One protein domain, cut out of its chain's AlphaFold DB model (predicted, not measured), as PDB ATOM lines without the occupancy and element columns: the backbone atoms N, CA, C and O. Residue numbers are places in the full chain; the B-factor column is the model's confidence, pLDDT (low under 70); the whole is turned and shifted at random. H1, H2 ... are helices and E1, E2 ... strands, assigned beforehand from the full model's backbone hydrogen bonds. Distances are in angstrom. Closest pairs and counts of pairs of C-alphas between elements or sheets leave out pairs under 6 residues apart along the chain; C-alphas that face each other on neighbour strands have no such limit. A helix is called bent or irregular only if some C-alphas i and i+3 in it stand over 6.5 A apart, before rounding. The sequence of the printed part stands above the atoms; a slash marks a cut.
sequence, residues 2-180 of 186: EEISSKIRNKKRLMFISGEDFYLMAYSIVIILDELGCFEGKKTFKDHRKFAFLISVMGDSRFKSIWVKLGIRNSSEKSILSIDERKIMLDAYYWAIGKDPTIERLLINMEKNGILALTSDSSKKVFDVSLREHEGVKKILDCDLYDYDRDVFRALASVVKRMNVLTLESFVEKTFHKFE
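AT A GLANCE: This is residues 2 to 180 of the 186 residues of an uncharacterized protein of Halobacteriovorax sp. JY17 (UniProt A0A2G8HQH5). A cluster of mostly crossed helices gathers round H2 and H3, which cross in the middle, with a small hairpin, E1 and E2, packed on H2 and H6 at one side. H8 runs from beside H2 to H4, H5 and H9 pack on H3, H7 packs on H2, and H1 lies out at the rim, touching no helix. The printed part has 179 residues with nine named helices and two named strands, in the order H1 to H6, E1, E2, H7 to H9; the sheet, E1 - E2, is antiparallel and the class is mostly helix. It is compact, with a radius of gyration of the C-alphas of 16.3 A and spans of 49 by 46 by 28 A.

HOW THE PARTS SIT: E1, residues 116 to 120, and E2, residues 127 to 131, form a hairpin, antiparallel at 157 degrees, with N 117 and O 130 2.9 A apart, within hydrogen-bond range. The closest C-alphas of E2 and H2, residues 22 to 35, are those of Leu 131 and Leu 33, 6.6 A apart. H6, residues 100 to 112, comes to 5.7 A from E1 at C-alphas 111 and 117. H2 touches H6 with residues 22 to 26 alone, about perpendicular at 77 degrees, closest at C-alphas 22 and 106, 7.0 A. H2 also touches H3, residues 50 to 56, at a steep tilt of 64 degrees, closest at C-alphas 28 and 55, 6.2 A. H7, residues 135 to 141, touches H2, closest at C-alphas 137 and 30, 7.0 A. H8, residues 144 to 159, touches H2, closest at C-alphas 150 and 31, 6.8 A. H4, residues 61 to 72, touches H8 at a shallow tilt of 32 degrees, only just short of steep, closest at C-alphas 64 and 152, 4.7 A. H5, residues 83 to 97, touches H3 with residues 92 to 97 alone, closest at C-alphas 96 and 52, 4.7 A. H9, residues 168 to 175, only just touches H3, with 3 pairs of C-alphas within 8 A, closest at C-alphas 168 and 50, 5.8 A. H1, residues 2 to 14, is close to H8 but not clearly touching, closest at C-alphas 7 and 145, 7.0 A. Every O i to N i+4 pair is within hydrogen-bond range in H1 to H7 and H9, and 9 of 12 are in H8.

IN THESE COORDINATES: H1 begins at C-alpha 2, (156.656, 149.916, 121.646), and H9 ends at C-alpha 175, (160.082, 171.178, 149.125). From first to last C-alpha H8 measures 23.8 A, H5 21.2 A and H2 19.9 A. H8 is irregular: C-alphas 145 and 148 are 7.2 A apart.

THE WHOLE: The two C-alphas farthest apart, those of Glu 2 and Ser 123, are 52.5 A apart. The printed part has no cut. The link from H2 to H3 is long, with 14 residues. Mean pLDDT of the printed part is 84.8; residues 2 to 20, 72 to 79 and 121 to 124 are under 70.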
ATOM      1  N   GLU A   2     157.846 150.696 121.240       38.56
ATOM      2  CA  GLU A   2     156.656 149.916 121.646       38.56
ATOM      3  C   GLU A   2     156.769 149.241 123.024       38.56
ATOM      4  O   GLU A   2     155.790 149.188 123.765       38.56
ATOM      5  N   GLU A   3     157.960 148.795 123.420       41.47
ATOM      6  CA  GLU A   3     158.166 148.050 124.672       41.47
ATOM      7  C   GLU A   3     158.054 148.924 125.938       41.47
ATOM      8  O   GLU A   3     157.514 148.510 126.963       41.47
ATOM      9  N   ILE A   4     158.470 150.191 125.855       48.50
ATOM     10  CA  ILE A   4     158.279 151.179 126.931       48.50
ATOM     11  C   ILE A   4     156.781 151.507 127.079       48.50
ATOM     12  O   ILE A   4     156.264 151.632 128.189       48.50
ATOM     13  N   SER A   5     156.058 151.570 125.957       48.50
ATOM     14  CA  SER A   5     154.613 151.823 125.922       48.50
ATOM     15  C   SER A   5     153.802 150.667 126.527       48.50
ATOM     16  O   SER A   5     152.814 150.908 127.225       48.50
ATOM     17  N   SER A   6     154.236 149.413 126.342       48.16
ATOM     18  CA  SER A   6     153.585 148.237 126.939       48.16
ATOM     19  C   SER A   6     153.834 148.133 128.450       48.16
ATOM     20  O   SER A   6     152.889 147.892 129.203       48.16
ATOM     21  N   LYS A   7     155.056 148.426 128.917       56.50
ATOM     22  CA  LYS A   7     155.405 148.505 130.349       56.50
ATOM     23  C   LYS A   7     154.600 149.591 131.075       56.50
ATOM     24  O   LYS A   7     153.992 149.319 132.111       56.50
ATOM     25  N   ILE A   8     154.492 150.787 130.487       57.34
ATOM     26  CA  ILE A   8     153.651 151.881 131.006       57.34
ATOM     27  C   ILE A   8     152.170 151.483 131.015       57.34
ATOM     28  O   ILE A   8     151.458 151.795 131.966       57.34
ATOM     29  N   ARG A   9     151.688 150.772 129.988       49.25
ATOM     30  CA  ARG A   9     150.301 150.289 129.917       49.25
ATOM     31  C   ARG A   9     150.001 149.214 130.968       49.25
ATOM     32  O   ARG A   9     148.907 149.218 131.520       49.25
ATOM     33  N   ASN A  10     150.960 148.346 131.285       55.62
ATOM     34  CA  ASN A  10     150.831 147.337 132.341       55.62
ATOM     35  C   ASN A  10     150.877 147.964 133.740       55.62
ATOM     36  O   ASN A  10     150.045 147.623 134.576       55.62
ATOM     37  N   LYS A  11     151.741 148.967 133.962       54.06
ATOM     38  CA  LYS A  11     151.705 149.814 135.167       54.06
ATOM     39  C   LYS A  11     150.352 150.525 135.286       54.06
ATOM     40  O   LYS A  11     149.717 150.440 136.325       54.06
ATOM     41  N   LYS A  12     149.842 151.111 134.196       50.84
ATOM     42  CA  LYS A  12     148.499 151.723 134.139       50.84
ATOM     43  C   LYS A  12     147.351 150.735 134.380       50.84
ATOM     44  O   LYS A  12     146.315 151.143 134.890       50.84
ATOM     45  N   ARG A  13     147.511 149.457 134.018       45.97
ATOM     46  CA  ARG A  13     146.534 148.389 134.297       45.97
ATOM     47  C   ARG A  13     146.565 147.934 135.756       45.97
ATOM     48  O   ARG A  13     145.497 147.680 136.296       45.97
ATOM     49  N   LEU A  14     147.736 147.907 136.396       50.97
ATOM     50  CA  LEU A  14     147.847 147.783 137.857       50.97
ATOM     51  C   LEU A  14     147.211 149.000 138.558       50.97
ATOM     52  O   LEU A  14     146.419 148.831 139.475       50.97
ATOM     53  N   MET A  15     147.443 150.211 138.036       46.28
ATOM     54  CA  MET A  15     146.876 151.480 138.532       46.28
ATOM     55  C   MET A  15     145.348 151.610 138.374       46.28
ATOM     56  O   MET A  15     144.767 152.546 138.921       46.28
ATOM     57  N   PHE A  16     144.679 150.745 137.599       42.25
ATOM     58  CA  PHE A  16     143.259 150.923 137.254       42.25
ATOM     59  C   PHE A  16     142.292 150.502 138.373       42.25
ATOM     60  O   PHE A  16     141.089 150.732 138.263       42.25
ATOM     61  N   ILE A  17     142.800 149.954 139.479       44.66
ATOM     62  CA  ILE A  17     142.021 149.727 140.700       44.66
ATOM     63  C   ILE A  17     142.276 150.905 141.658       44.66
ATOM     64  O   ILE A  17     142.978 150.788 142.649       44.66
ATOM     65  N   SER A  18     141.705 152.063 141.294       36.97
ATOM     66  CA  SER A  18     141.258 153.161 142.174       36.97
ATOM     67  C   SER A  18     142.214 153.679 143.273       36.97
ATOM     68  O   SER A  18     142.313 153.063 144.324       36.97
ATOM     69  N   GLY A  19     142.758 154.898 143.100       45.91
ATOM     70  CA  GLY A  19     142.851 156.007 144.094       45.91
ATOM     71  C   GLY A  19     143.559 155.839 145.459       45.91
ATOM     72  O   GLY A  19     143.872 156.836 146.116       45.91
ATOM     73  N   GLU A  20     143.835 154.614 145.884       55.25
ATOM     74  CA  GLU A  20     144.316 154.187 147.202       55.25
ATOM     75  C   GLU A  20     145.255 152.979 147.050       55.25
ATOM     76  O   GLU A  20     145.227 152.047 147.848       55.25
ATOM     77  N   ASP A  21     146.062 152.952 145.987       71.50
ATOM     78  CA  ASP A  21     146.883 151.787 145.667       71.50
ATOM     79  C   ASP A  21     148.020 151.612 146.692       71.50
ATOM     80  O   ASP A  21     149.109 152.189 146.591       71.50
ATOM     81  N   PHE A  22     147.732 150.812 147.720       82.31
ATOM     82  CA  PHE A  22     148.662 150.424 148.774       82.31
ATOM     83  C   PHE A  22     149.918 149.754 148.218       82.31
ATOM     84  O   PHE A  22     150.985 149.921 148.808       82.31
ATOM     85  N   TYR A  23     149.828 149.050 147.083       84.69
ATOM     86  CA  TYR A  23     150.997 148.442 146.455       84.69
ATOM     87  C   TYR A  23     151.914 149.512 145.882       84.69
ATOM     88  O   TYR A  23     153.111 149.491 146.156       84.69
ATOM     89  N   LEU A  24     151.366 150.496 145.160       83.19
ATOM     90  CA  LEU A  24     152.165 151.606 144.642       83.19
ATOM     91  C   LEU A  24     152.835 152.392 145.773       83.19
ATOM     92  O   LEU A  24     154.024 152.690 145.686       83.19
ATOM     93  N   MET A  25     152.105 152.680 146.853       90.19
ATOM     94  CA  MET A  25     152.681 153.343 148.025       90.19
ATOM     95  C   MET A  25     153.789 152.498 148.667       90.19
ATOM     96  O   MET A  25     154.844 153.039 148.995       90.19
ATOM     97  N   ALA A  26     153.598 151.182 148.796       93.19
ATOM     98  CA  ALA A  26     154.603 150.280 149.352       93.19
ATOM     99  C   ALA A  26     155.868 150.241 148.486       93.19
ATOM    100  O   ALA A  26     156.976 150.346 149.011       93.19
ATOM    101  N   TYR A  27     155.714 150.153 147.163       92.44
ATOM    102  CA  TYR A  27     156.836 150.193 146.226       92.44
ATOM    103  C   TYR A  27     157.587 151.519 146.309       92.44
ATOM    104  O   TYR A  27     158.810 151.515 146.423       92.44
ATOM    105  N   SER A  28     156.870 152.643 146.338       93.56
ATOM    106  CA  SER A  28     157.478 153.962 146.510       93.56
ATOM    107  C   SER A  28     158.250 154.067 147.825       93.56
ATOM    108  O   SER A  28     159.370 154.566 147.819       93.56
ATOM    109  N   ILE A  29     157.719 153.547 148.939       96.12
ATOM    110  CA  ILE A  29     158.430 153.505 150.230       96.12
ATOM    111  C   ILE A  29     159.737 152.712 150.108       96.12
ATOM    112  O   ILE A  29     160.777 153.190 150.560       96.12
ATOM    113  N   VAL A  30     159.703 151.535 149.471       96.81
ATOM    114  CA  VAL A  30     160.902 150.709 149.249       96.81
ATOM    115  C   VAL A  30     161.943 151.465 148.422       96.81
ATOM    116  O   VAL A  30     163.097 151.545 148.831       96.81
ATOM    117  N   ILE A  31     161.535 152.084 147.312       95.62
ATOM    118  CA  ILE A  31     162.431 152.854 146.436       95.62
ATOM    119  C   ILE A  31     163.035 154.053 147.175       95.62
ATOM    120  O   ILE A  31     164.237 154.278 147.104       95.62
ATOM    121  N   ILE A  32     162.219 154.814 147.912       96.69
ATOM    122  CA  ILE A  32     162.681 155.972 148.688       96.69
ATOM    123  C   ILE A  32     163.744 155.549 149.705       96.69
ATOM    124  O   ILE A  32     164.759 156.229 149.863       96.69
ATOM    125  N   LEU A  33     163.497 154.460 150.436       97.56
ATOM    126  CA  LEU A  33     164.420 153.979 151.458       97.56
ATOM    127  C   LEU A  33     165.730 153.481 150.840       97.56
ATOM    128  O   LEU A  33     166.793 153.809 151.367       97.56
ATOM    129  N   ASP A  34     165.663 152.761 149.721       96.62
ATOM    130  CA  ASP A  34     166.833 152.283 148.981       96.62
ATOM    131  C   ASP A  34     167.693 153.440 148.449       96.62
ATOM    132  O   ASP A  34     168.878 153.531 148.774       96.62
ATOM    133  N   GLU A  35     167.085 154.414 147.765       95.62
ATOM    134  CA  GLU A  35     167.786 155.590 147.227       95.62
ATOM    135  C   GLU A  35     168.421 156.466 148.328       95.62
ATOM    136  O   GLU A  35     169.378 157.206 148.086       95.62
ATOM    137  N   LEU A  36     167.922 156.392 149.568       96.31
ATOM    138  CA  LEU A  36     168.514 157.064 150.734       96.31
ATOM    139  C   LEU A  36     169.532 156.199 151.498       96.31
ATOM    140  O   LEU A  36     170.214 156.701 152.411       96.31
ATOM    141  N   GLY A  37     169.654 154.923 151.133       95.88
ATOM    142  CA  GLY A  37     170.472 153.919 151.804       95.88
ATOM    143  C   GLY A  37     169.985 153.598 153.219       95.88
ATOM    144  O   GLY A  37     170.803 153.365 154.112       95.88
ATOM    145  N   CYS A  38     168.678 153.679 153.461       97.31
ATOM    146  CA  CYS A  38     168.043 153.475 154.759       97.31
ATOM    147  C   CYS A  38     167.746 151.989 155.006       97.31
ATOM    148  O   CYS A  38     166.613 151.534 154.851       97.31
ATOM    149  N   PHE A  39     168.774 151.254 155.428       96.50
ATOM    150  CA  PHE A  39     168.698 149.840 155.806       96.50
ATOM    151  C   PHE A  39     168.855 149.651 157.317       96.50
ATOM    152  O   PHE A  39     169.598 150.399 157.968       96.50
ATOM    153  N   GLU A  40     168.178 148.638 157.861       95.50
ATOM    154  CA  GLU A  40     168.240 148.260 159.274       95.50
ATOM    155  C   GLU A  40     169.705 148.070 159.712       95.50
ATOM    156  O   GLU A  40     170.545 147.561 158.968       95.50
ATOM    157  N   GLY A  41     170.051 148.585 160.895       92.12
ATOM    158  CA  GLY A  41     171.422 148.565 161.423       92.12
ATOM    159  C   GLY A  41     172.411 149.541 160.765       92.12
ATOM    160  O   GLY A  41     173.502 149.729 161.296       92.12
ATOM    161  N   LYS A  42     172.056 150.203 159.652       93.56
ATOM    162  CA  LYS A  42     172.926 151.181 158.969       93.56
ATOM    163  C   LYS A  42     172.417 152.610 159.099       93.56
ATOM    164  O   LYS A  42     173.150 153.502 159.526       93.56
ATOM    165  N   LYS A  43     171.179 152.855 158.674       94.94
ATOM    166  CA  LYS A  43     170.603 154.201 158.593       94.94
ATOM    167  C   LYS A  43     169.084 154.126 158.625       94.94
ATOM    168  O   LYS A  43     168.483 153.304 157.943       94.94
ATOM    169  N   THR A  44     168.466 155.063 159.333       95.62
ATOM    170  CA  THR A  44     167.012 155.214 159.376       95.62
ATOM    171  C   THR A  44     166.543 156.441 158.596       95.62
ATOM    172  O   THR A  44     167.264 157.436 158.426       95.62
ATOM    173  N   PHE A  45     165.324 156.344 158.082       97.06
ATOM    174  CA  PHE A  45     164.531 157.456 157.596       97.06
ATOM    175  C   PHE A  45     163.704 157.987 158.757       97.06
ATOM    176  O   PHE A  45     162.771 157.335 159.215       97.06
ATOM    177  N   LYS A  46     164.071 159.165 159.247       94.69
ATOM    178  CA  LYS A  46     163.391 159.792 160.372       94.69
ATOM    179  C   LYS A  46     162.043 160.339 159.961       94.69
ATOM    180  O   LYS A  46     161.968 160.922 158.888       94.69
ATOM    181  N   ASP A  47     161.048 160.262 160.832       93.75
ATOM    182  CA  ASP A  47     159.720 160.856 160.627       93.75
ATOM    183  C   ASP A  47     158.986 160.353 159.369       93.75
ATOM    184  O   ASP A  47     159.016 160.964 158.294       93.75
ATOM    185  N   HIS A  48     158.281 159.232 159.530       94.94
ATOM    186  CA  HIS A  48     157.531 158.559 158.469       94.94
ATOM    187  C   HIS A  48     156.515 159.433 157.720       94.94
ATOM    188  O   HIS A  48     156.218 159.169 156.558       94.94
ATOM    189  N   ARG A  49     156.011 160.506 158.330       94.19
ATOM    190  CA  ARG A  49     154.967 161.360 157.741       94.19
ATOM    191  C   ARG A  49     155.440 162.040 156.453       94.19
ATOM    192  O   ARG A  49     154.651 162.362 155.568       94.19
ATOM    193  N   LYS A  50     156.761 162.194 156.289       95.75
ATOM    194  CA  LYS A  50     157.375 162.680 155.042       95.75
ATOM    195  C   LYS A  50     157.118 161.763 153.843       95.75
ATOM    196  O   LYS A  50     157.153 162.257 152.718       95.75
ATOM    197  N   PHE A  51     156.843 160.469 154.038       96.56
ATOM    198  CA  PHE A  51     156.516 159.567 152.929       96.56
ATOM    199  C   PHE A  51     155.301 160.050 152.146       96.56
ATOM    200  O   PHE A  51     155.332 159.978 150.924       96.56
ATOM    201  N   ALA A  52     154.280 160.605 152.803       94.44
ATOM    202  CA  ALA A  52     153.106 161.125 152.107       94.44
ATOM    203  C   ALA A  52     153.489 162.183 151.055       94.44
ATOM    204  O   ALA A  52     153.018 162.146 149.925       94.44
ATOM    205  N   PHE A  53     154.416 163.078 151.393       95.25
ATOM    206  CA  PHE A  53     154.890 164.119 150.482       95.25
ATOM    207  C   PHE A  53     155.865 163.603 149.422       95.25
ATOM    208  O   PHE A  53     155.882 164.101 148.304       95.25
ATOM    209  N   LEU A  54     156.699 162.619 149.761       95.38
ATOM    210  CA  LEU A  54     157.608 162.012 148.789       95.38
ATOM    211  C   LEU A  54     156.836 161.196 147.751       95.38
ATOM    212  O   LEU A  54     157.099 161.312 146.562       95.38
ATOM    213  N   ILE A  55     155.849 160.417 148.188       94.25
ATOM    214  CA  ILE A  55     155.014 159.597 147.309       94.25
ATOM    215  C   ILE A  55     154.150 160.478 146.405       94.25
ATOM    216  O   ILE A  55     153.964 160.128 145.243       94.25
ATOM    217  N   SER A  56     153.663 161.626 146.894       92.31
ATOM    218  CA  SER A  56     152.787 162.512 146.113       92.31
ATOM    219  C   SER A  56     153.442 163.096 144.864       92.31
ATOM    220  O   SER A  56     152.743 163.515 143.942       92.31
ATOM    221  N   VAL A  57     154.777 163.101 144.822       91.81
ATOM    222  CA  VAL A  57     155.559 163.590 143.684       91.81
ATOM    223  C   VAL A  57     156.171 162.463 142.849       91.81
ATOM    224  O   VAL A  57     156.772 162.735 141.812       91.81
ATOM    225  N   MET A  58     156.024 161.205 143.270       86.62
ATOM    226  CA  MET A  58     156.444 160.029 142.499       86.62
ATOM    227  C   MET A  58     155.370 159.647 141.471       86.62
ATOM    228  O   MET A  58     154.193 159.962 141.630       86.62
ATOM    229  N   GLY A  59     155.755 158.977 140.382       76.06
ATOM    230  CA  GLY A  59     154.818 158.547 139.339       76.06
ATOM    231  C   GLY A  59     154.465 159.592 138.272       76.06
ATOM    232  O   GLY A  59     153.848 159.229 137.270       76.06
ATOM    233  N   ASP A  60     154.918 160.846 138.391       82.75
ATOM    234  CA  ASP A  60     154.619 161.922 137.433       82.75
ATOM    235  C   ASP A  60     155.870 162.701 136.976       82.75
ATOM    236  O   ASP A  60     156.651 163.234 137.762       82.75
ATOM    237  N   SER A  61     156.058 162.781 135.656       81.56
ATOM    238  CA  SER A  61     157.290 163.231 134.998       81.56
ATOM    239  C   SER A  61     157.440 164.729 135.114       81.56
ATOM    240  O   SER A  61     158.550 165.253 135.025       81.56
ATOM    241  N   ARG A  62     156.315 165.418 135.323       90.44
ATOM    242  CA  ARG A  62     156.262 166.862 135.519       90.44
ATOM    243  C   ARG A  62     157.073 167.254 136.753       90.44
ATOM    244  O   ARG A  62     157.778 168.264 136.717       90.44
ATOM    245  N   PHE A  63     157.094 166.413 137.792       92.75
ATOM    246  CA  PHE A  63     157.942 166.641 138.963       92.75
ATOM    247  C   PHE A  63     159.428 166.553 138.634       92.75
ATOM    248  O   PHE A  63     160.175 167.417 139.075       92.75
ATOM    249  N   LYS A  64     159.875 165.601 137.798       93.12
ATOM    250  CA  LYS A  64     161.287 165.544 137.369       93.12
ATOM    251  C   LYS A  64     161.719 166.864 136.728       93.12
ATOM    252  O   LYS A  64     162.746 167.412 137.119       93.12
ATOM    253  N   SER A  65     160.932 167.404 135.793       91.69
ATOM    254  CA  SER A  65     161.249 168.693 135.158       91.69
ATOM    255  C   SER A  65     161.273 169.854 136.151       91.69
ATOM    256  O   SER A  65     162.193 170.670 136.100       91.69
ATOM    257  N   ILE A  66     160.318 169.894 137.088       93.00
ATOM    258  CA  ILE A  66     160.276 170.906 138.150       93.00
ATOM    259  C   ILE A  66     161.539 170.807 139.014       93.00
ATOM    260  O   ILE A  66     162.242 171.799 139.187       93.00
ATOM    261  N   TRP A  67     161.891 169.616 139.501       92.69
ATOM    262  CA  TRP A  67     163.055 169.424 140.366       92.69
ATOM    263  C   TRP A  67     164.373 169.721 139.665       92.69
ATOM    264  O   TRP A  67     165.230 170.368 140.257       92.69
ATOM    265  N   VAL A  68     164.532 169.332 138.397       90.94
ATOM    266  CA  VAL A  68     165.717 169.690 137.603       90.94
ATOM    267  C   VAL A  68     165.824 171.210 137.455       90.94
ATOM    268  O   VAL A  68     166.880 171.780 137.729       90.94
ATOM    269  N   LYS A  69     164.722 171.889 137.106       89.44
ATOM    270  CA  LYS A  69     164.666 173.357 137.013       89.44
ATOM    271  C   LYS A  69     165.044 174.030 138.336       89.44
ATOM    272  O   LYS A  69     165.770 175.023 138.327       89.44
ATOM    273  N   LEU A  70     164.571 173.493 139.460       87.12
ATOM    274  CA  LEU A  70     164.875 173.999 140.799       87.12
ATOM    275  C   LEU A  70     166.314 173.675 141.248       87.12
ATOM    276  O   LEU A  70     166.933 174.492 141.925       87.12
ATOM    277  N   GLY A  71     166.863 172.524 140.854       79.19
ATOM    278  CA  GLY A  71     168.192 172.045 141.257       79.19
ATOM    279  C   GLY A  71     169.353 172.727 140.537       79.19
ATOM    280  O   GLY A  71     170.403 172.942 141.140       79.19
ATOM    281  N   ILE A  72     169.156 173.138 139.279       69.69
ATOM    282  CA  ILE A  72     170.149 173.911 138.510       69.69
ATOM    283  C   ILE A  72     170.380 175.300 139.136       69.69
ATOM    284  O   ILE A  72     171.465 175.865 139.032       69.69
ATOM    285  N   ARG A  73     169.379 175.859 139.825       60.25
ATOM    286  CA  ARG A  73     169.327 177.277 140.221       60.25
ATOM    287  C   ARG A  73     169.753 177.549 141.669       60.25
ATOM    288  O   ARG A  73     169.229 178.453 142.311       60.25
ATOM    289  N   ASN A  74     170.759 176.835 142.178       50.22
ATOM    290  CA  ASN A  74     171.424 177.193 143.444       50.22
ATOM    291  C   ASN A  74     172.195 178.543 143.387       50.22
ATOM    292  O   ASN A  74     172.835 178.909 144.370       50.22
ATOM    293  N   SER A  75     172.120 179.310 142.288       46.88
ATOM    294  CA  SER A  75     172.682 180.661 142.156       46.88
ATOM    295  C   SER A  75     171.586 181.738 142.143       46.88
ATOM    296  O   SER A  75     170.865 181.872 141.158       46.88
ATOM    297  N   SER A  76     171.492 182.498 143.239       47.41
ATOM    298  CA  SER A  76     171.037 183.904 143.369       47.41
ATOM    299  C   SER A  76     169.686 184.392 142.806       47.41
ATOM    300  O   SER A  76     169.226 185.438 143.254       47.41
ATOM    301  N   GLU A  77     168.998 183.688 141.910       49.19
ATOM    302  CA  GLU A  77     167.700 184.104 141.371       49.19
ATOM    303  C   GLU A  77     166.571 183.240 141.935       49.19
ATOM    304  O   GLU A  77     166.549 182.017 141.779       49.19
ATOM    305  N   LYS A  78     165.597 183.894 142.580       53.50
ATOM    306  CA  LYS A  78     164.323 183.299 143.009       53.50
ATOM    307  C   LYS A  78     163.712 182.551 141.813       53.50
ATOM    308  O   LYS A  78     163.235 183.170 140.866       53.50
ATOM    309  N   SER A  79     163.750 181.220 141.813       60.25
ATOM    310  CA  SER A  79     163.207 180.420 140.714       60.25
ATOM    311  C   SER A  79     161.680 180.484 140.738       60.25
ATOM    312  O   SER A  79     161.039 179.848 141.577       60.25
ATOM    313  N   ILE A  80     161.095 181.257 139.826       77.00
ATOM    314  CA  ILE A  80     159.644 181.397 139.715       77.00
ATOM    315  C   ILE A  80     159.093 180.135 139.031       77.00
ATOM    316  O   ILE A  80     159.360 179.863 137.855       77.00
ATOM    317  N   LEU A  81     158.351 179.327 139.790       87.38
ATOM    318  CA  LEU A  81     157.477 178.299 139.228       87.38
ATOM    319  C   LEU A  81     156.359 178.988 138.431       87.38
ATOM    320  O   LEU A  81     155.777 179.968 138.905       87.38
ATOM    321  N   SER A  82     156.071 178.473 137.238       89.88
ATOM    322  CA  SER A  82     154.918 178.879 136.429       89.88
ATOM    323  C   SER A  82     153.604 178.552 137.143       89.88
ATOM    324  O   SER A  82     153.579 177.758 138.084       89.88
ATOM    325  N   ILE A  83     152.501 179.148 136.690       89.50
ATOM    326  CA  ILE A  83     151.169 178.924 137.275       89.50
ATOM    327  C   ILE A  83     150.803 177.430 137.241       89.50
ATOM    328  O   ILE A  83     150.358 176.888 138.253       89.50
ATOM    329  N   ASP A  84     151.072 176.747 136.127       92.19
ATOM    330  CA  ASP A  84     150.789 175.316 135.979       92.19
ATOM    331  C   ASP A  84     151.667 174.451 136.892       92.19
ATOM    332  O   ASP A  84     151.163 173.555 137.567       92.19
ATOM    333  N   GLU A  85     152.970 174.745 136.981       93.50
ATOM    334  CA  GLU A  85     153.879 174.048 137.906       93.50
ATOM    335  C   GLU A  85     153.456 174.258 139.367       93.50
ATOM    336  O   GLU A  85     153.487 173.315 140.159       93.50
ATOM    337  N   ARG A  86     153.019 175.472 139.730       91.31
ATOM    338  CA  ARG A  86     152.501 175.769 141.071       91.31
ATOM    339  C   ARG A  86     151.241 174.974 141.368       91.31
ATOM    340  O   ARG A  86     151.136 174.424 142.458       91.31
ATOM    341  N   LYS A  87     150.314 174.873 140.412       92.94
ATOM    342  CA  LYS A  87     149.098 174.069 140.566       92.94
ATOM    343  C   LYS A  87     149.428 172.593 140.795       92.94
ATOM    344  O   LYS A  87     148.941 172.015 141.757       92.94
ATOM    345  N   ILE A  88     150.322 172.018 139.988       93.88
ATOM    346  CA  ILE A  88     150.771 170.622 140.139       93.88
ATOM    347  C   ILE A  88     151.382 170.382 141.527       93.88
ATOM    348  O   ILE A  88     151.054 169.405 142.200       93.88
ATOM    349  N   MET A  89     152.253 171.286 141.976       94.19
ATOM    350  CA  MET A  89     152.864 171.209 143.304       94.19
ATOM    351  C   MET A  89     151.831 171.352 144.429       94.19
ATOM    352  O   MET A  89     151.943 170.676 145.451       94.19
ATOM    353  N   LEU A  90     150.831 172.218 144.255       93.94
ATOM    354  CA  LEU A  90     149.760 172.436 145.224       93.94
ATOM    355  C   LEU A  90     148.849 171.207 145.347       93.94
ATOM    356  O   LEU A  90     148.518 170.808 146.462       93.94
ATOM    357  N   ASP A  91     148.514 170.568 144.226       93.06
ATOM    358  CA  ASP A  91     147.735 169.327 144.205       93.06
ATOM    359  C   ASP A  91     148.470 168.209 144.967       93.06
ATOM    360  O   ASP A  91     147.886 167.543 145.826       93.06
ATOM    361  N   ALA A  92     149.777 168.046 144.731       93.75
ATOM    362  CA  ALA A  92     150.601 167.072 145.452       93.75
ATOM    363  C   ALA A  92     150.753 167.387 146.947       93.75
ATOM    364  O   ALA A  92     150.808 166.468 147.770       93.75
ATOM    365  N   TYR A  93     150.806 168.670 147.314       94.94
ATOM    366  CA  TYR A  93     150.842 169.108 148.707       94.94
ATOM    367  C   TYR A  93     149.555 168.730 149.450       94.94
ATOM    368  O   TYR A  93     149.610 168.076 150.494       94.94
ATOM    369  N   TYR A  94     148.389 169.078 148.897       93.06
ATOM    370  CA  TYR A  94     147.107 168.763 149.533       93.06
ATOM    371  C   TYR A  94     146.804 167.266 149.543       93.06
ATOM    372  O   TYR A  94     146.252 166.770 150.526       93.06
ATOM    373  N   TRP A  95     147.218 166.527 148.507       91.31
ATOM    374  CA  TRP A  95     147.146 165.068 148.527       91.31
ATOM    375  C   TRP A  95     147.934 164.492 149.709       91.31
ATOM    376  O   TRP A  95     147.417 163.643 150.431       91.31
ATOM    377  N   ALA A  96     149.153 164.981 149.953       92.88
ATOM    378  CA  ALA A  96     150.018 164.463 151.009       92.88
ATOM    379  C   ALA A  96     149.459 164.703 152.419       92.88
ATOM    380  O   ALA A  96     149.496 163.794 153.249       92.88
ATOM    381  N   ILE A  97     148.888 165.885 152.685       91.44
ATOM    382  CA  ILE A  97     148.314 166.226 154.000       91.44
ATOM    383  C   ILE A  97     147.274 165.194 154.454       91.44
ATOM    384  O   ILE A  97     147.243 164.817 155.623       91.44
ATOM    385  N   GLY A  98     146.436 164.706 153.537       86.31
ATOM    386  CA  GLY A  98     145.365 163.762 153.860       86.31
ATOM    387  C   GLY A  98     145.805 162.302 154.016       86.31
ATOM    388  O   GLY A  98     144.974 161.456 154.348       86.31
ATOM    389  N   LYS A  99     147.073 161.963 153.747       89.81
ATOM    390  CA  LYS A  99     147.512 160.562 153.603       89.81
ATOM    391  C   LYS A  99     148.263 159.996 154.802       89.81
ATOM    392  O   LYS A  99     148.497 158.789 154.815       89.81
ATOM    393  N   ASP A 100     148.545 160.795 155.829       86.06
ATOM    394  CA  ASP A 100     149.305 160.350 157.006       86.06
ATOM    395  C   ASP A 100     148.746 159.062 157.655       86.06
ATOM    396  O   ASP A 100     149.470 158.066 157.724       86.06
ATOM    397  N   PRO A 101     147.430 158.949 157.959       89.50
ATOM    398  CA  PRO A 101     146.884 157.730 158.566       89.50
ATOM    399  C   PRO A 101     146.915 156.505 157.641       89.50
ATOM    400  O   PRO A 101     146.774 155.370 158.099       89.50
ATOM    401  N   THR A 102     147.004 156.723 156.326       91.38
ATOM    402  CA  THR A 102     147.087 155.651 155.321       91.38
ATOM    403  C   THR A 102     148.512 155.116 155.255       91.38
ATOM    404  O   THR A 102     148.712 153.903 155.273       91.38
ATOM    405  N   ILE A 103     149.493 156.021 155.241       93.50
ATOM    406  CA  ILE A 103     150.917 155.687 155.285       93.50
ATOM    407  C   ILE A 103     151.262 154.975 156.591       93.50
ATOM    408  O   ILE A 103     151.887 153.922 156.544       93.50
ATOM    409  N   GLU A 104     150.800 155.474 157.738       92.69
ATOM    410  CA  GLU A 104     150.996 154.817 159.036       92.69
ATOM    411  C   GLU A 104     150.503 153.359 159.016       92.69
ATOM    412  O   GLU A 104     151.255 152.430 159.320       92.69
ATOM    413  N   ARG A 105     149.256 153.134 158.578       92.94
ATOM    414  CA  ARG A 105     148.672 151.786 158.465       92.94
ATOM    415  C   ARG A 105     149.454 150.886 157.513       92.94
ATOM    416  O   ARG A 105     149.605 149.692 157.782       92.94
ATOM    417  N   LEU A 106     149.933 151.437 156.402       94.75
ATOM    418  CA  LEU A 106     150.735 150.697 155.438       94.75
ATOM    419  C   LEU A 106     152.081 150.281 156.036       94.75
ATOM    420  O   LEU A 106     152.453 149.116 155.928       94.75
ATOM    421  N   LEU A 107     152.774 151.192 156.718       95.56
ATOM    422  CA  LEU A 107     154.065 150.922 157.349       95.56
ATOM    423  C   LEU A 107     153.960 149.842 158.426       95.56
ATOM    424  O   LEU A 107     154.768 148.918 158.425       95.56
ATOM    425  N   ILE A 108     152.934 149.903 159.281       94.38
ATOM    426  CA  ILE A 108     152.680 148.867 160.295       94.38
ATOM    427  C   ILE A 108     152.456 147.503 159.626       94.38
ATOM    428  O   ILE A 108     152.966 146.485 160.093       94.38
ATOM    429  N   ASN A 109     151.709 147.452 158.519       94.75
ATOM    430  CA  ASN A 109     151.528 146.202 157.778       94.75
ATOM    431  C   ASN A 109     152.837 145.713 157.148       94.75
ATOM    432  O   ASN A 109     153.139 144.525 157.227       94.75
ATOM    433  N   MET A 110     153.635 146.596 156.551       95.88
ATOM    434  CA  MET A 110     154.932 146.229 155.975       95.88
ATOM    435  C   MET A 110     155.918 145.729 157.043       95.88
ATOM    436  O   MET A 110     156.652 144.774 156.791       95.88
ATOM    437  N   GLU A 111     155.900 146.303 158.248       96.25
ATOM    438  CA  GLU A 111     156.682 145.815 159.388       96.25
ATOM    439  C   GLU A 111     156.245 144.417 159.836       96.25
ATOM    440  O   GLU A 111     157.088 143.535 159.993       96.25
ATOM    441  N   LYS A 112     154.933 144.184 159.983       95.62
ATOM    442  CA  LYS A 112     154.383 142.859 160.327       95.62
ATOM    443  C   LYS A 112     154.774 141.778 159.321       95.62
ATOM    444  O   LYS A 112     154.921 140.623 159.701       95.62
ATOM    445  N   ASN A 113     154.958 142.153 158.055       94.50
ATOM    446  CA  ASN A 113     155.420 141.258 156.993       94.50
ATOM    447  C   ASN A 113     156.956 141.165 156.899       94.50
ATOM    448  O   ASN A 113     157.476 140.583 155.955       94.50
ATOM    449  N   GLY A 114     157.700 141.748 157.843       95.81
ATOM    450  CA  GLY A 114     159.160 141.659 157.890       95.81
ATOM    451  C   GLY A 114     159.893 142.494 156.836       95.81
ATOM    452  O   GLY A 114     161.100 142.339 156.689       95.81
ATOM    453  N   ILE A 115     159.202 143.384 156.118       97.00
ATOM    454  CA  ILE A 115     159.791 144.221 155.057       97.00
ATOM    455  C   ILE A 115     160.512 145.433 155.656       97.00
ATOM    456  O   ILE A 115     161.563 145.850 155.166       97.00
ATOM    457  N   LEU A 116     159.937 146.008 156.713       97.62
ATOM    458  CA  LEU A 116     160.435 147.208 157.380       97.62
ATOM    459  C   LEU A 116     160.723 146.940 158.853       97.62
ATOM    460  O   LEU A 116     160.137 146.047 159.462       97.62
ATOM    461  N   ALA A 117     161.585 147.773 159.419       96.75
ATOM    462  CA  ALA A 117     161.722 147.959 160.852       96.75
ATOM    463  C   ALA A 117     161.253 149.370 161.215       96.75
ATOM    464  O   ALA A 117     161.740 150.344 160.623       96.75
ATOM    465  N   LEU A 118     160.321 149.473 162.164       95.44
ATOM    466  CA  LEU A 118     159.860 150.738 162.720       95.44
ATOM    467  C   LEU A 118     160.441 150.916 164.120       95.44
ATOM    468  O   LEU A 118     160.336 150.051 164.985       95.44
ATOM    469  N   THR A 119     161.033 152.077 164.366       91.56
ATOM    470  CA  THR A 119     161.445 152.483 165.711       91.56
ATOM    471  C   THR A 119     160.640 153.710 166.106       91.56
ATOM    472  O   THR A 119     160.730 154.745 165.445       91.56
ATOM    473  N   SER A 120     159.826 153.595 167.155       82.56
ATOM    474  CA  SER A 120     159.081 154.726 167.710       82.56
ATOM    475  C   SER A 120     159.928 155.478 168.728       82.56
ATOM    476  O   SER A 120     160.534 154.865 169.608       82.56
ATOM    477  N   ASP A 121     159.886 156.803 168.676       65.75
ATOM    478  CA  ASP A 121     160.251 157.619 169.830       65.75
ATOM    479  C   ASP A 121     159.113 157.503 170.861       65.75
ATOM    480  O   ASP A 121     157.948 157.720 170.526       65.75
ATOM    481  N   SER A 122     159.420 157.130 172.106       55.91
ATOM    482  CA  SER A 122     158.443 156.863 173.181       55.91
ATOM    483  C   SER A 122     157.505 158.044 173.485       55.91
ATOM    484  O   SER A 122     156.502 157.877 174.176       55.91
ATOM    485  N   SER A 123     157.807 159.228 172.944       58.12
ATOM    486  CA  SER A 123     157.045 160.464 173.111       58.12
ATOM    487  C   SER A 123     156.106 160.827 171.948       58.12
ATOM    488  O   SER A 123     155.254 161.702 172.120       58.12
ATOM    489  N   LYS A 124     156.224 160.209 170.760       59.53
ATOM    490  CA  LYS A 124     155.474 160.623 169.555       59.53
ATOM    491  C   LYS A 124     154.975 159.420 168.752       59.53
ATOM    492  O   LYS A 124     155.710 158.464 168.538       59.53
ATOM    493  N   LYS A 125     153.752 159.516 168.206       75.44
ATOM    494  CA  LYS A 125     153.222 158.630 167.142       75.44
ATOM    495  C   LYS A 125     153.960 158.862 165.814       75.44
ATOM    496  O   LYS A 125     153.374 159.233 164.805       75.44
ATOM    497  N   VAL A 126     155.282 158.783 165.844       88.75
ATOM    498  CA  VAL A 126     156.156 159.029 164.709       88.75
ATOM    499  C   VAL A 126     157.169 157.902 164.677       88.75
ATOM    500  O   VAL A 126     157.924 157.704 165.626       88.75
ATOM    501  N   PHE A 127     157.164 157.175 163.567       91.56
ATOM    502  CA  PHE A 127     158.116 156.111 163.304       91.56
ATOM    503  C   PHE A 127     159.318 156.642 162.534       91.56
ATOM    504  O   PHE A 127     159.170 157.390 161.561       91.56
ATOM    505  N   ASP A 128     160.493 156.200 162.954       94.94
ATOM    506  CA  ASP A 128     161.669 156.125 162.104       94.94
ATOM    507  C   ASP A 128     161.644 154.766 161.389       94.94
ATOM    508  O   ASP A 128     161.253 153.756 161.975       94.94
ATOM    509  N   VAL A 129     162.019 154.742 160.111       97.25
ATOM    510  CA  VAL A 129     161.788 153.597 159.217       97.25
ATOM    511  C   VAL A 129     163.092 153.144 158.571       97.25
ATOM    512  O   VAL A 129     163.896 153.967 158.133       97.25
ATOM    513  N   SER A 130     163.307 151.837 158.469       97.75
ATOM    514  CA  SER A 130     164.415 151.265 157.697       97.75
ATOM    515  C   SER A 130     164.005 149.975 156.988       97.75
ATOM    516  O   SER A 130     163.099 149.277 157.445       97.75
ATOM    517  N   LEU A 131     164.640 149.682 155.849       97.75
ATOM    518  CA  LEU A 131     164.431 148.443 155.099       97.75
ATOM    519  C   LEU A 131     165.141 147.272 155.772       97.75
ATOM    520  O   LEU A 131     166.317 147.380 156.125       97.75
ATOM    521  N   ARG A 132     164.449 146.138 155.861       97.00
ATOM    522  CA  ARG A 132     165.058 144.851 156.199       97.00
ATOM    523  C   ARG A 132     165.518 144.122 154.946       97.00
ATOM    524  O   ARG A 132     165.031 144.368 153.839       97.00
ATOM    525  N   GLU A 133     166.431 143.177 155.129       93.25
ATOM    526  CA  GLU A 133     166.734 142.215 154.077       93.25
ATOM    527  C   GLU A 133     165.529 141.294 153.864       93.25
ATOM    528  O   GLU A 133     165.165 140.501 154.728       93.25
ATOM    529  N   HIS A 134     164.897 141.411 152.700       93.06
ATOM    530  CA  HIS A 134     163.697 140.656 152.359       93.06
ATOM    531  C   HIS A 134     163.708 140.311 150.864       93.06
ATOM    532  O   HIS A 134     164.035 141.157 150.027       93.06
ATOM    533  N   GLU A 135     163.338 139.083 150.490       89.69
ATOM    534  CA  GLU A 135     163.391 138.626 149.088       89.69
ATOM    535  C   GLU A 135     162.512 139.488 148.169       89.69
ATOM    536  O   GLU A 135     162.923 139.879 147.077       89.69
ATOM    537  N   GLY A 136     161.318 139.855 148.643       87.44
ATOM    538  CA  GLY A 136     160.415 140.747 147.915       87.44
ATOM    539  C   GLY A 136     161.000 142.144 147.678       87.44
ATOM    540  O   GLY A 136     160.723 142.734 146.639       87.44
ATOM    541  N   VAL A 137     161.848 142.647 148.585       91.06
ATOM    542  CA  VAL A 137     162.522 143.945 148.404       91.06
ATOM    543  C   VAL A 137     163.513 143.849 147.252       91.06
ATOM    544  O   VAL A 137     163.446 144.672 146.348       91.06
ATOM    545  N   LYS A 138     164.350 142.802 147.213       90.44
ATOM    546  CA  LYS A 138     165.314 142.588 146.118       90.44
ATOM    547  C   LYS A 138     164.625 142.583 144.749       90.44
ATOM    548  O   LYS A 138     165.008 143.344 143.871       90.44
ATOM    549  N   LYS A 139     163.514 141.848 144.614       89.12
ATOM    550  CA  LYS A 139     162.721 141.803 143.367       89.12
ATOM    551  C   LYS A 139     162.189 143.171 142.923       89.12
ATOM    552  O   LYS A 139     162.113 143.430 141.728       89.12
ATOM    553  N   ILE A 140     161.788 144.030 143.863       88.38
ATOM    554  CA  ILE A 140     161.333 145.397 143.551       88.38
ATOM    555  C   ILE A 140     162.519 146.248 143.083       88.38
ATOM    556  O   ILE A 140     162.403 146.982 142.100       88.38
ATOM    557  N   LEU A 141     163.655 146.143 143.774       89.56
ATOM    558  CA  LEU A 141     164.852 146.925 143.478       89.56
ATOM    559  C   LEU A 141     165.494 146.542 142.139       89.56
ATOM    560  O   LEU A 141     165.944 147.435 141.431       89.56
ATOM    561  N   ASP A 142     165.413 145.274 141.742       90.12
ATOM    562  CA  ASP A 142     165.905 144.780 140.448       90.12
ATOM    563  C   ASP A 142     164.939 145.063 139.278       90.12
ATOM    564  O   ASP A 142     165.209 144.708 138.133       90.12
ATOM    565  N   CYS A 143     163.778 145.669 139.541       87.44
ATOM    566  CA  CYS A 143     162.764 145.911 138.521       87.44
ATOM    567  C   CYS A 143     162.925 147.291 137.860       87.44
ATOM    568  O   CYS A 143     162.699 148.333 138.488       87.44
ATOM    569  N   ASP A 144     163.211 147.298 136.556       88.50
ATOM    570  CA  ASP A 144     163.361 148.510 135.725       88.50
ATOM    571  C   ASP A 144     162.068 149.341 135.606       88.50
ATOM    572  O   ASP A 144     162.088 150.511 135.223       88.50
ATOM    573  N   LEU A 145     160.898 148.774 135.942       82.88
ATOM    574  CA  LEU A 145     159.615 149.502 135.896       82.88
ATOM    575  C   LEU A 145     159.585 150.732 136.815       82.88
ATOM    576  O   LEU A 145     158.735 151.616 136.640       82.88
ATOM    577  N   TYR A 146     160.496 150.778 137.785       85.44
ATOM    578  CA  TYR A 146     160.621 151.850 138.759       85.44
ATOM    579  C   TYR A 146     161.777 152.812 138.471       85.44
ATOM    580  O   TYR A 146     161.938 153.775 139.214       85.44
ATOM    581  N   ASP A 147     162.536 152.633 137.384       88.62
ATOM    582  CA  ASP A 147     163.654 153.531 137.033       88.62
ATOM    583  C   ASP A 147     163.213 154.978 136.902       88.62
ATOM    584  O   ASP A 147     163.887 155.911 137.326       88.62
ATOM    585  N   TYR A 148     162.013 155.160 136.373       86.50
ATOM    586  CA  TYR A 148     161.398 156.462 136.282       86.50
ATOM    587  C   TYR A 148     161.127 157.098 137.656       86.50
ATOM    588  O   TYR A 148     161.365 158.290 137.845       86.50
ATOM    589  N   ASP A 149     160.639 156.316 138.619       89.19
ATOM    590  CA  ASP A 149     160.364 156.810 139.969       89.19
ATOM    591  C   ASP A 149     161.678 157.118 140.706       89.19
ATOM    592  O   ASP A 149     161.782 158.149 141.375       89.19
ATOM    593  N   ARG A 150     162.712 156.288 140.493       93.00
ATOM    594  CA  ARG A 150     164.088 156.539 140.950       93.00
ATOM    595  C   ARG A 150     164.629 157.848 140.379       93.00
ATOM    596  O   ARG A 150     165.161 158.670 141.114       93.00
ATOM    597  N   ASP A 151     164.439 158.097 139.088       93.00
ATOM    598  CA  ASP A 151     164.873 159.324 138.419       93.00
ATOM    599  C   ASP A 151     164.202 160.585 138.972       93.00
ATOM    600  O   ASP A 151     164.869 161.603 139.190       93.00
ATOM    601  N   VAL A 152     162.886 160.538 139.197       92.31
ATOM    602  CA  VAL A 152     162.144 161.640 139.830       92.31
ATOM    603  C   VAL A 152     162.685 161.884 141.238       92.31
ATOM    604  O   VAL A 152     162.969 163.030 141.603       92.31
ATOM    605  N   PHE A 153     162.891 160.814 142.010       94.75
ATOM    606  CA  PHE A 153     163.419 160.902 143.365       94.75
ATOM    607  C   PHE A 153     164.843 161.469 143.400       94.75
ATOM    608  O   PHE A 153     165.128 162.360 144.197       94.75
ATOM    609  N   ARG A 154     165.735 161.028 142.508       94.25
ATOM    610  CA  ARG A 154     167.106 161.548 142.388       94.25
ATOM    611  C   ARG A 154     167.118 163.027 142.018       94.25
ATOM    612  O   ARG A 154     167.911 163.788 142.576       94.25
ATOM    613  N   ALA A 155     166.212 163.459 141.139       93.75
ATOM    614  CA  ALA A 155     166.040 164.875 140.833       93.75
ATOM    615  C   ALA A 155     165.624 165.664 142.088       93.75
ATOM    616  O   ALA A 155     166.248 166.680 142.396       93.75
ATOM    617  N   LEU A 156     164.667 165.173 142.878       94.25
ATOM    618  CA  LEU A 156     164.301 165.788 144.159       94.25
ATOM    619  C   LEU A 156     165.472 165.792 145.159       94.25
ATOM    620  O   LEU A 156     165.761 166.820 145.770       94.25
ATOM    621  N   ALA A 157     166.199 164.683 145.288       92.88
ATOM    622  CA  ALA A 157     167.370 164.555 146.158       92.88
ATOM    623  C   ALA A 157     168.533 165.477 145.740       92.88
ATOM    624  O   ALA A 157     169.433 165.784 146.536       92.88
ATOM    625  N   SER A 158     168.538 165.955 144.491       90.50
ATOM    626  CA  SER A 158     169.459 167.002 144.045       90.50
ATOM    627  C   SER A 158     169.143 168.360 144.689       90.50
ATOM    628  O   SER A 158     170.075 169.080 145.054       90.50
ATOM    629  N   VAL A 159     167.857 168.645 144.930       90.00
ATOM    630  CA  VAL A 159     167.327 169.896 145.496       90.00
ATOM    631  C   VAL A 159     167.300 169.855 147.025       90.00
ATOM    632  O   VAL A 159     167.786 170.770 147.691       90.00
ATOM    633  N   VAL A 160     166.754 168.784 147.602       92.06
ATOM    634  CA  VAL A 160     166.571 168.640 149.049       92.06
ATOM    635  C   VAL A 160     167.589 167.642 149.586       92.06
ATOM    636  O   VAL A 160     167.459 166.429 149.449       92.06
ATOM    637  N   LYS A 161     168.644 168.154 150.224       91.38
ATOM    638  CA  LYS A 161     169.688 167.315 150.825       91.38
ATOM    639  C   LYS A 161     169.266 166.770 152.184       91.38
ATOM    640  O   LYS A 161     168.555 167.429 152.941       91.38
ATOM    641  N   ARG A 162     169.801 165.587 152.520       91.94
ATOM    642  CA  ARG A 162     169.650 164.930 153.832       91.94
ATOM    643  C   ARG A 162     168.190 164.636 154.210       91.94
ATOM    644  O   ARG A 162     167.833 164.695 155.385       91.94
ATOM    645  N   MET A 163     167.350 164.299 153.225       93.69
ATOM    646  CA  MET A 163     165.916 164.031 153.427       93.69
ATOM    647  C   MET A 163     165.641 162.986 154.509       93.69
ATOM    648  O   MET A 163     164.647 163.100 155.218       93.69
ATOM    649  N   ASN A 164     166.545 162.024 154.703       93.88
ATOM    650  CA  ASN A 164     166.403 160.989 155.719       93.88
ATOM    651  C   ASN A 164     166.436 161.517 157.166       93.88
ATOM    652  O   ASN A 164     165.905 160.848 158.035       93.88
ATOM    653  N   VAL A 165     167.017 162.691 157.454       94.38
ATOM    654  CA  VAL A 165     167.108 163.230 158.834       94.38
ATOM    655  C   VAL A 165     166.318 164.514 159.074       94.38
ATOM    656  O   VAL A 165     166.191 164.924 160.224       94.38
ATOM    657  N   LEU A 166     165.811 165.171 158.025       93.31
ATOM    658  CA  LEU A 166     165.002 166.384 158.188       93.31
ATOM    659  C   LEU A 166     163.738 166.089 159.001       93.31
ATOM    660  O   LEU A 166     163.131 165.032 158.831       93.31
ATOM    661  N   THR A 167     163.309 167.041 159.827       92.94
ATOM    662  CA  THR A 167     161.959 167.014 160.404       92.94
ATOM    663  C   THR A 167     160.920 167.181 159.297       92.94
ATOM    664  O   THR A 167     161.243 167.703 158.224       92.94
ATOM    665  N   LEU A 168     159.670 166.775 159.548       93.69
ATOM    666  CA  LEU A 168     158.567 167.030 158.617       93.69
ATOM    667  C   LEU A 168     158.502 168.508 158.200       93.69
ATOM    668  O   LEU A 168     158.491 168.807 157.011       93.69
ATOM    669  N   GLU A 169     158.548 169.427 159.164       93.31
ATOM    670  CA  GLU A 169     158.497 170.873 158.919       93.31
ATOM    671  C   GLU A 169     159.642 171.352 158.018       93.31
ATOM    672  O   GLU A 169     159.403 171.989 156.997       93.31
ATOM    673  N   SER A 170     160.890 170.982 158.327       94.12
ATOM    674  CA  SER A 170     162.049 171.367 157.509       94.12
ATOM    675  C   SER A 170     162.001 170.771 156.102       94.12
ATOM    676  O   SER A 170     162.502 171.374 155.151       94.12
ATOM    677  N   PHE A 171     161.449 169.566 155.968       95.25
ATOM    678  CA  PHE A 171     161.265 168.918 154.678       95.25
ATOM    679  C   PHE A 171     160.205 169.644 153.840       95.25
ATOM    680  O   PHE A 171     160.481 170.006 152.695       95.25
ATOM    681  N   VAL A 172     159.032 169.916 154.418       94.94
ATOM    682  CA  VAL A 172     157.952 170.660 153.755       94.94
ATOM    683  C   VAL A 172     158.411 172.077 153.406       94.94
ATOM    684  O   VAL A 172     158.150 172.533 152.288       94.94
ATOM    685  N   GLU A 173     159.186 172.724 154.288       93.06
ATOM    686  CA  GLU A 173     159.716 174.065 154.032       93.06
ATOM    687  C   GLU A 173     160.541 174.092 152.738       93.06
ATOM    688  O   GLU A 173     160.309 174.894 151.833       93.06
ATOM    689  N   LYS A 174     161.490 173.156 152.628       91.94
ATOM    690  CA  LYS A 174     162.433 173.072 151.502       91.94
ATOM    691  C   LYS A 174     161.804 172.579 150.201       91.94
ATOM    692  O   LYS A 174     162.360 172.862 149.142       91.94
ATOM    693  N   THR A 175     160.695 171.848 150.282       92.12
ATOM    694  CA  THR A 175     160.082 171.178 149.125       92.12
ATOM    695  C   THR A 175     158.925 171.987 148.534       92.12
ATOM    696  O   THR A 175     158.798 172.049 147.316       92.12
ATOM    697  N   PHE A 176     158.116 172.650 149.367       92.75
ATOM    698  CA  PHE A 176     156.873 173.313 148.938       92.75
ATOM    699  C   PHE A 176     156.849 174.799 149.299       92.75
ATOM    700  O   PHE A 176     156.788 175.677 148.439       92.75
ATOM    701  N   HIS A 177     156.952 175.091 150.585       91.44
ATOM    702  CA  HIS A 177     156.771 176.419 151.169       91.44
ATOM    703  C   HIS A 177     157.788 177.471 150.698       91.44
ATOM    704  O   HIS A 177     157.422 178.635 150.510       91.44
ATOM    705  N   LYS A 178     159.054 177.094 150.465       87.50
ATOM    706  CA  LYS A 178     160.071 177.976 149.857       87.50
ATOM    707  C   LYS A 178     159.620 178.523 148.494       87.50
ATOM    708  O   LYS A 178     160.062 179.595 148.087       87.50
ATOM    709  N   PHE A 179     158.728 177.806 147.815       86.31
ATOM    710  CA  PHE A 179     158.148 178.161 146.522       86.31
ATOM    711  C   PHE A 179     156.700 178.663 146.644       86.31
ATOM    712  O   PHE A 179     155.969 178.670 145.657       86.31
ATOM    713  N   GLU A 180     156.294 179.079 147.851       87.81
ATOM    714  CA  GLU A 180     154.961 179.610 148.184       87.81
ATOM    715  C   GLU A 180     153.818 178.624 147.884       87.81
ATOM    716  O   GLU A 180     152.680 179.021 147.650       87.81
TER     717      GLU A 180